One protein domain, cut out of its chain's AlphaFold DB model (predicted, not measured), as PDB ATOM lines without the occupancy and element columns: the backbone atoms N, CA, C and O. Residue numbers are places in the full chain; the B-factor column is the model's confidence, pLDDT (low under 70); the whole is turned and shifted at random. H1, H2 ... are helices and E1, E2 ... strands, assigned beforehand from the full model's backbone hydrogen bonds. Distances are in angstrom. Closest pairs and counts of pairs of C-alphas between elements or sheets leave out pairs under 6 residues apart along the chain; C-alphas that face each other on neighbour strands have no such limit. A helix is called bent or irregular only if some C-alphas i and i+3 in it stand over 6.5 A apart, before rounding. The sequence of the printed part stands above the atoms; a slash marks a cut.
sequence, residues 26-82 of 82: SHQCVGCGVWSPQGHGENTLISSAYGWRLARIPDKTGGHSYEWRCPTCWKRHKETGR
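What this domain is: This is residues 26 to 82 of the 82 residues of an uncharacterized protein of Polyangiaceae bacterium (UniProt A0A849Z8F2). A two-stranded hairpin, E1 and E2, makes one end of the domain with its turn, and near its open end sit two separate helices, the short H1 near the first residue of E1 and the longer H2 just after E2. The long unnamed stretch of residues 26 to 41 lies at that open end too, winding past H2 and the end of E2 before it leads into H1. The printed part has 57 residues, with two named helices and two named strands in the order H1, E1, E2, H2, and the sheet, order E1 - E2, is antiparallel. The class is mixed, helices and strands, with under half of the residues in named elements. The whole is compact, with a radius of gyration of the C-alphas of 11.6 A, and the C-alphas span 34 by 23 by 19 A.

Where its parts are: E1 is residues 53 to 58, 16.1 A from first to last C-alpha, and begins with C-alpha 53 at (19.531, 1.924, 12.250). E2 is residues 64 to 69, 15.9 A long. H2 is residues 71 to 79, 12.6 A long, and ends with C-alpha 79 at (25.719, 8.563, 0.940). H1 is the five residues 42 to 46, with C-alpha 42 at (16.275, -2.335, 19.675).

How they stand to each other: E1 and E2 form a hairpin of antiparallel strands, their directions 151 degrees apart. C-alphas 54 and 68 face each other at 4.6 A, and C-alphas 58 and 64 at 4.3 A. N 53 and O 69 are within hydrogen-bond range at 2.9 A, and so are N 65 and O 57 at 2.8 A. The closest C-alphas of E1 and H2 are those of Arg 53 and Trp 74, 6.7 A apart. The closest C-alphas of H1 and E1 are those of Ile 46 and Arg 53, 5.5 A apart. H1 and E2 are apart, and H1 and H2 are apart. In H1 and H2 every O i to N i+4 pair is within hydrogen-bond range. Neither helix is bent.

The domain as a whole: The two C-alphas farthest apart in the domain are those of Ala 49 and Thr 61, 34.9 A. The printed part has no cut and ends at residue 82, the chain's last residue. The links E1 to E2 and E2 to H2 are tight, H1 to E1 is short, and no link is long. The mean pLDDT of the printed part is 90.1, and residues 81 to 82 are under 70.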
ATOM      1  N   SER A  26      17.634 -10.382  17.837       84.12
ATOM      2  CA  SER A  26      18.802 -10.281  16.983       84.12
ATOM      3  C   SER A  26      18.322  -9.880  15.596       84.12
ATOM      4  O   SER A  26      17.508 -10.569  14.985       84.12
ATOM      5  N   HIS A  27      18.815  -8.757  15.089       91.75
ATOM      6  CA  HIS A  27      18.414  -8.210  13.799       91.75
ATOM      7  C   HIS A  27      19.517  -8.413  12.768       91.75
ATOM      8  O   HIS A  27      20.688  -8.128  13.022       91.75
ATOM      9  N   GLN A  28      19.146  -8.873  11.576       95.31
ATOM     10  CA  GLN A  28      20.090  -9.051  10.483       95.31
ATOM     11  C   GLN A  28      20.170  -7.793   9.616       95.31
ATOM     12  O   GLN A  28      19.158  -7.212   9.225       95.31
ATOM     13  N   CYS A  29      21.387  -7.367   9.280       95.88
ATOM     14  CA  CYS A  29      21.594  -6.245   8.382       95.88
ATOM     15  C   CYS A  29      21.221  -6.614   6.943       95.88
ATOM     16  O   CYS A  29      21.881  -7.451   6.333       95.88
ATOM     17  N   VAL A  30      20.285  -5.884   6.337       95.69
ATOM     18  CA  VAL A  30      19.875  -6.120   4.937       95.69
ATOM     19  C   VAL A  30      20.971  -5.825   3.904       95.69
ATOM     20  O   VAL A  30      20.895  -6.259   2.762       95.69
ATOM     21  N   GLY A  31      22.001  -5.060   4.279       94.00
ATOM     22  CA  GLY A  31      23.080  -4.662   3.373       94.00
ATOM     23  C   GLY A  31      24.254  -5.640   3.307       94.00
ATOM     24  O   GLY A  31      24.936  -5.690   2.288       94.00
ATOM     25  N   CYS A  32      24.531  -6.377   4.385       96.12
ATOM     26  CA  CYS A  32      25.692  -7.279   4.460       96.12
ATOM     27  C   CYS A  32      25.425  -8.605   5.183       96.12
ATOM     28  O   CYS A  32      26.333  -9.421   5.286       96.12
ATOM     29  N   GLY A  33      24.219  -8.828   5.710       95.31
ATOM     30  CA  GLY A  33      23.842 -10.062   6.401       95.31
ATOM     31  C   GLY A  33      24.390 -10.212   7.824       95.31
ATOM     32  O   GLY A  33      24.090 -11.214   8.470       95.31
ATOM     33  N   VAL A  34      25.176  -9.251   8.334       95.44
ATOM     34  CA  VAL A  34      25.703  -9.317   9.708       95.44
ATOM     35  C   VAL A  34      24.564  -9.258  10.724       95.44
ATOM     36  O   VAL A  34      23.618  -8.492  10.541       95.44
ATOM     37  N   TRP A  35      24.663 -10.050  11.787       93.50
ATOM     38  CA  TRP A  35      23.720 -10.034  12.903       93.50
ATOM     39  C   TRP A  35      24.071  -8.939  13.906       93.50
ATOM     40  O   TRP A  35      25.246  -8.625  14.118       93.50
ATOM     41  N   SER A  36      23.051  -8.348  14.521       90.88
ATOM     42  CA  SER A  36      23.242  -7.450  15.649       90.88
ATOM     43  C   SER A  36      23.805  -8.206  16.856       90.88
ATOM     44  O   SER A  36      23.601  -9.415  16.981       90.88
ATOM     45  N   PRO A  37      24.512  -7.509  17.758       87.50
ATOM     46  CA  PRO A  37      24.928  -8.080  19.032       87.50
ATOM     47  C   PRO A  37      23.745  -8.712  19.783       87.50
ATOM     48  O   PRO A  37      22.714  -8.063  19.969       87.50
ATOM     49  N   GLN A  38      23.905  -9.970  20.202       83.06
ATOM     50  CA  GLN A  38      22.929 -10.678  21.039       83.06
ATOM     51  C   GLN A  38      22.836 -10.005  22.415       83.06
ATOM     52  O   GLN A  38      23.804  -9.395  22.865       83.06
ATOM     53  N   GLY A  39      21.695 -10.110  23.097       77.19
ATOM     54  CA  GLY A  39      21.533  -9.503  24.427       77.19
ATOM     55  C   GLY A  39      21.081  -8.040  24.421       77.19
ATOM     56  O   GLY A  39      20.743  -7.506  25.472       77.19
ATOM     57  N   HIS A  40      21.057  -7.383  23.261       79.50
ATOM     58  CA  HIS A  40      20.710  -5.968  23.151       79.50
ATOM     59  C   HIS A  40      19.336  -5.782  22.519       79.50
ATOM     60  O   HIS A  40      19.089  -6.256  21.414       79.50
ATOM     61  N   GLY A  41      18.465  -5.036  23.201       85.88
ATOM     62  CA  GLY A  41      17.190  -4.607  22.634       85.88
ATOM     63  C   GLY A  41      17.361  -3.528  21.562       85.88
ATOM     64  O   GLY A  41      18.402  -2.865  21.466       85.88
ATOM     65  N   GLU A  42      16.302  -3.293  20.789       89.94
ATOM     66  CA  GLU A  42      16.275  -2.335  19.675       89.94
ATOM     67  C   GLU A  42      16.771  -0.936  20.074       89.94
ATOM     68  O   GLU A  42      17.592  -0.348  19.368       89.94
ATOM     69  N   ASN A  43      16.355  -0.433  21.244       88.50
ATOM     70  CA  ASN A  43      16.780   0.868  21.783       88.50
ATOM     71  C   ASN A  43      18.302   0.964  21.969       88.50
ATOM     72  O   ASN A  43      18.923   1.985  21.660       88.50
ATOM     73  N   THR A  44      18.927  -0.113  22.446       90.56
ATOM     74  CA  THR A  44      20.379  -0.179  22.618       90.56
ATOM     75  C   THR A  44      21.076  -0.217  21.265       90.56
ATOM     76  O   THR A  44      22.044   0.516  21.063       90.56
ATOM     77  N   LEU A  45      20.554  -0.989  20.311       91.44
ATOM     78  CA  LEU A  45      21.104  -1.074  18.959       91.44
ATOM     79  C   LEU A  45      21.073   0.284  18.239       91.44
ATOM     80  O   LEU A  45      22.073   0.671  17.626       91.44
ATOM     81  N   ILE A  46      19.974   1.040  18.353       93.06
ATOM     82  CA  ILE A  46      19.851   2.368  17.725       93.06
ATOM     83  C   ILE A  46      20.607   3.482  18.453       93.06
ATOM     84  O   ILE A  46      20.788   4.567  17.890       93.06
ATOM     85  N   SER A  47      21.085   3.239  19.672       91.50
ATOM     86  CA  SER A  47      21.903   4.209  20.397       91.50
ATOM     87  C   SER A  47      23.177   4.575  19.622       91.50
ATOM     88  O   SER A  47      23.640   3.847  18.738       91.50
ATOM     89  N   SER A  48      23.787   5.709  19.961       88.62
ATOM     90  CA  SER A  48      25.058   6.136  19.358       88.62
ATOM     91  C   SER A  48      26.220   5.174  19.640       88.62
ATOM     92  O   SER A  48      27.187   5.182  18.885       88.62
ATOM     93  N   ALA A  49      26.123   4.347  20.688       88.31
ATOM     94  CA  ALA A  49      27.156   3.378  21.046       88.31
ATOM     95  C   ALA A  49      27.235   2.211  20.044       88.31
ATOM     96  O   ALA A  49      28.328   1.808  19.660       88.31
ATOM     97  N   TYR A  50      26.085   1.704  19.587       90.12
ATOM     98  CA  TYR A  50      26.013   0.571  18.653       90.12
ATOM     99  C   TYR A  50      25.787   1.012  17.203       90.12
ATOM    100  O   TYR A  50      26.256   0.363  16.268       90.12
ATOM    101  N   GLY A  51      25.094   2.134  16.994       93.44
ATOM    102  CA  GLY A  51      24.981   2.796  15.696       93.44
ATOM    103  C   GLY A  51      24.161   2.043  14.645       93.44
ATOM    104  O   GLY A  51      24.216   2.410  13.469       93.44
ATOM    105  N   TRP A  52      23.400   1.018  15.032       95.19
ATOM    106  CA  TRP A  52      22.461   0.355  14.130       95.19
ATOM    107  C   TRP A  52      21.296   1.279  13.812       95.19
ATOM    108  O   TRP A  52      20.970   2.190  14.574       95.19
ATOM    109  N   ARG A  53      20.667   1.097  12.656       95.06
ATOM    110  CA  ARG A  53      19.531   1.924  12.250       95.06
ATOM    111  C   ARG A  53      18.438   1.080  11.637       95.06
ATOM    112  O   ARG A  53      18.719   0.169  10.863       95.06
ATOM    113  N   LEU A  54      17.212   1.446  11.980       92.88
ATOM    114  CA  LEU A  54      15.999   0.933  11.378       92.88
ATOM    115  C   LEU A  54      15.513   1.947  10.343       92.88
ATOM    116  O   LEU A  54      15.227   3.096  10.680       92.88
ATOM    117  N   ALA A  55      15.472   1.539   9.080       91.12
ATOM    118  CA  ALA A  55      15.006   2.362   7.975       91.12
ATOM    119  C   ALA A  55      13.606   1.918   7.553       91.12
ATOM    120  O   ALA A  55      13.349   0.726   7.403       91.12
ATOM    121  N   ARG A  56      12.707   2.881   7.349       91.62
ATOM    122  CA  ARG A  56      11.370   2.634   6.807       91.62
ATOM    123  C   ARG A  56      11.418   2.811   5.295       91.62
ATOM    124  O   ARG A  56      11.645   3.924   4.830       91.62
ATOM    125  N   ILE A  57      11.202   1.734   4.554       89.69
ATOM    126  CA  ILE A  57      11.289   1.705   3.092       89.69
ATOM    127  C   ILE A  57       9.886   1.489   2.517       89.69
ATOM    128  O   ILE A  57       9.146   0.658   3.044       89.69
ATOM    129  N   PRO A  58       9.466   2.233   1.478       89.62
ATOM    130  CA  PRO A  58       8.197   1.967   0.813       89.62
ATOM    131  C   PRO A  58       8.217   0.577   0.169       89.62
ATOM    132  O   PRO A  58       9.163   0.210  -0.528       89.62
ATOM    133  N   ASP A  59       7.158  -0.190   0.394       87.00
ATOM    134  CA  ASP A  59       6.959  -1.487  -0.237       87.00
ATOM    135  C   ASP A  59       6.242  -1.341  -1.592       87.00
ATOM    136  O   ASP A  59       5.520  -0.372  -1.845       87.00
ATOM    137  N   LYS A  60       6.402  -2.335  -2.472       86.00
ATOM    138  CA  LYS A  60       5.793  -2.364  -3.814       86.00
ATOM    139  C   LYS A  60       4.262  -2.367  -3.789       86.00
ATOM    140  O   LYS A  60       3.643  -1.996  -4.780       86.00
ATOM    141  N   THR A  61       3.659  -2.784  -2.680       86.88
ATOM    142  CA  THR A  61       2.202  -2.844  -2.491       86.88
ATOM    143  C   THR A  61       1.593  -1.535  -1.970       86.88
ATOM    144  O   THR A  61       0.400  -1.482  -1.689       86.88
ATOM    145  N   GLY A  62       2.395  -0.472  -1.823       85.50
ATOM    146  CA  GLY A  62       1.977   0.789  -1.194       85.50
ATOM    147  C   GLY A  62       2.083   0.782   0.338       85.50
ATOM    148  O   GLY A  62       1.752   1.775   0.985       85.50
ATOM    149  N   GLY A  63       2.563  -0.320   0.923       91.56
ATOM    150  CA  GLY A  63       2.927  -0.422   2.334       91.56
ATOM    151  C   GLY A  63       4.316   0.142   2.638       91.56
ATOM    152  O   GLY A  63       4.933   0.821   1.819       91.56
ATOM    153  N   HIS A  64       4.818  -0.142   3.839       91.31
ATOM    154  CA  HIS A  64       6.204   0.138   4.211       91.31
ATOM    155  C   HIS A  64       6.796  -1.073   4.923       91.31
ATOM    156  O   HIS A  64       6.128  -1.680   5.761       91.31
ATOM    157  N   SER A  65       8.046  -1.394   4.613       90.50
ATOM    158  CA  SER A  65       8.849  -2.377   5.327       90.50
ATOM    159  C   SER A  65       9.870  -1.680   6.223       90.50
ATOM    160  O   SER A  65      10.253  -0.527   6.002       90.50
ATOM    161  N   TYR A  66      10.294  -2.383   7.268       90.94
ATOM    162  CA  TYR A  66      11.325  -1.922   8.183       90.94
ATOM    163  C   TYR A  66      12.584  -2.758   7.986       90.94
ATOM    164  O   TYR A  66      12.569  -3.975   8.157       90.94
ATOM    165  N   GLU A  67      13.678  -2.097   7.619       94.00
ATOM    166  CA  GLU A  67      14.961  -2.731   7.341       94.00
ATOM    167  C   GLU A  67      16.022  -2.316   8.361       94.00
ATOM    168  O   GLU A  67      16.331  -1.132   8.520       94.00
ATOM    169  N   TRP A  68      16.645  -3.303   9.004       95.06
ATOM    170  CA  TRP A  68      17.775  -3.077   9.898       95.06
ATOM    171  C   TRP A  68      19.093  -2.970   9.131       95.06
ATOM    172  O   TRP A  68      19.391  -3.744   8.215       95.06
ATOM    173  N   ARG A  69      19.929  -2.003   9.518       96.12
ATOM    174  CA  ARG A  69      21.250  -1.765   8.928       96.12
ATOM    175  C   ARG A  69      22.309  -1.561  10.007       96.12
ATOM    176  O   ARG A  69      22.124  -0.773  10.933       96.12
ATOM    177  N   CYS A  70      23.445  -2.238   9.844       96.31
ATOM    178  CA  CYS A  70      24.636  -2.026  10.662       96.31
ATOM    179  C   CYS A  70      25.233  -0.626  10.387       96.31
ATOM    180  O   CYS A  70      24.978  -0.051   9.320       96.31
ATOM    181  N   PRO A  71      26.064  -0.069  11.287       95.69
ATOM    182  CA  PRO A  71      26.584   1.298  11.156       95.69
ATOM    183  C   PRO A  71      27.346   1.550   9.846       95.69
ATOM    184  O   PRO A  71      27.270   2.641   9.275       95.69
ATOM    185  N   THR A  72      28.057   0.548   9.328       95.75
ATOM    186  CA  THR A  72      28.786   0.651   8.053       95.75
ATOM    187  C   THR A  72      27.835   0.709   6.860       95.75
ATOM    188  O   THR A  72      27.957   1.596   6.014       95.75
ATOM    189  N   CYS A  73      26.855  -0.197   6.794       95.88
ATOM    190  CA  CYS A  73      25.862  -0.206   5.719       95.88
ATOM    191  C   CYS A  73      24.933   1.007   5.779       95.88
ATOM    192  O   CYS A  73      24.516   1.493   4.732       95.88
ATOM    193  N   TRP A  74      24.630   1.516   6.974       94.62
ATOM    194  CA  TRP A  74      23.844   2.735   7.132       94.62
ATOM    195  C   TRP A  74      24.572   3.972   6.603       94.62
ATOM    196  O   TRP A  74      23.967   4.778   5.901       94.62
ATOM    197  N   LYS A  75      25.875   4.118   6.886       94.19
ATOM    198  CA  LYS A  75      26.685   5.213   6.322       94.19
ATOM    199  C   LYS A  75      26.623   5.214   4.793       94.19
ATOM    200  O   LYS A  75      26.181   6.207   4.223       94.19
ATOM    201  N   ARG A  76      26.888   4.058   4.177       93.81
ATOM    202  CA  ARG A  76      26.791   3.869   2.720       93.81
ATOM    203  C   ARG A  76      25.403   4.198   2.175       93.81
ATOM    204  O   ARG A  76      25.291   4.872   1.162       93.81
ATOM    205  N   HIS A  77      24.352   3.745   2.857       91.12
ATOM    206  CA  HIS A  77      22.970   4.013   2.458       91.12
ATOM    207  C   HIS A  77      22.676   5.518   2.385       91.12
ATOM    208  O   HIS A  77      22.135   5.991   1.387       91.12
ATOM    209  N   LYS A  78      23.091   6.279   3.407       90.25
ATOM    210  CA  LYS A  78      22.917   7.739   3.437       90.25
ATOM    211  C   LYS A  78      23.693   8.452   2.333       90.25
ATOM    212  O   LYS A  78      23.182   9.412   1.773       90.25
ATOM    213  N   GLU A  79      24.903   7.995   2.023       91.38
ATOM    214  CA  GLU A  79      25.719   8.563   0.940       91.38
ATOM    215  C   GLU A  79      25.073   8.341  -0.432       91.38
ATOM    216  O   GLU A  79      25.155   9.201  -1.302       91.38
ATOM    217  N   THR A  80      24.384   7.211  -0.613       84.69
ATOM    218  CA  THR A  80      23.686   6.888  -1.865       84.69
ATOM    219  C   THR A  80      22.324   7.569  -2.033       84.69
ATOM    220  O   THR A  80      21.727   7.432  -3.097       84.69
ATOM    221  N   GLY A  81      21.829   8.297  -1.024       67.00
ATOM    222  CA  GLY A  81      20.619   9.128  -1.118       67.00
ATOM    223  C   GLY A  81      19.323   8.386  -1.470       67.00
ATOM    224  O   GLY A  81      18.407   9.009  -2.001       67.00
ATOM    225  N   ARG A  82      19.260   7.075  -1.221       58.19
ATOM    226  CA  ARG A  82      18.078   6.248  -1.485       58.19
ATOM    227  C   ARG A  82      17.220   6.074  -0.240       58.19
ATOM    228  O   ARG A  82      17.790   6.123   0.873       58.19
TER     229      ARG A  82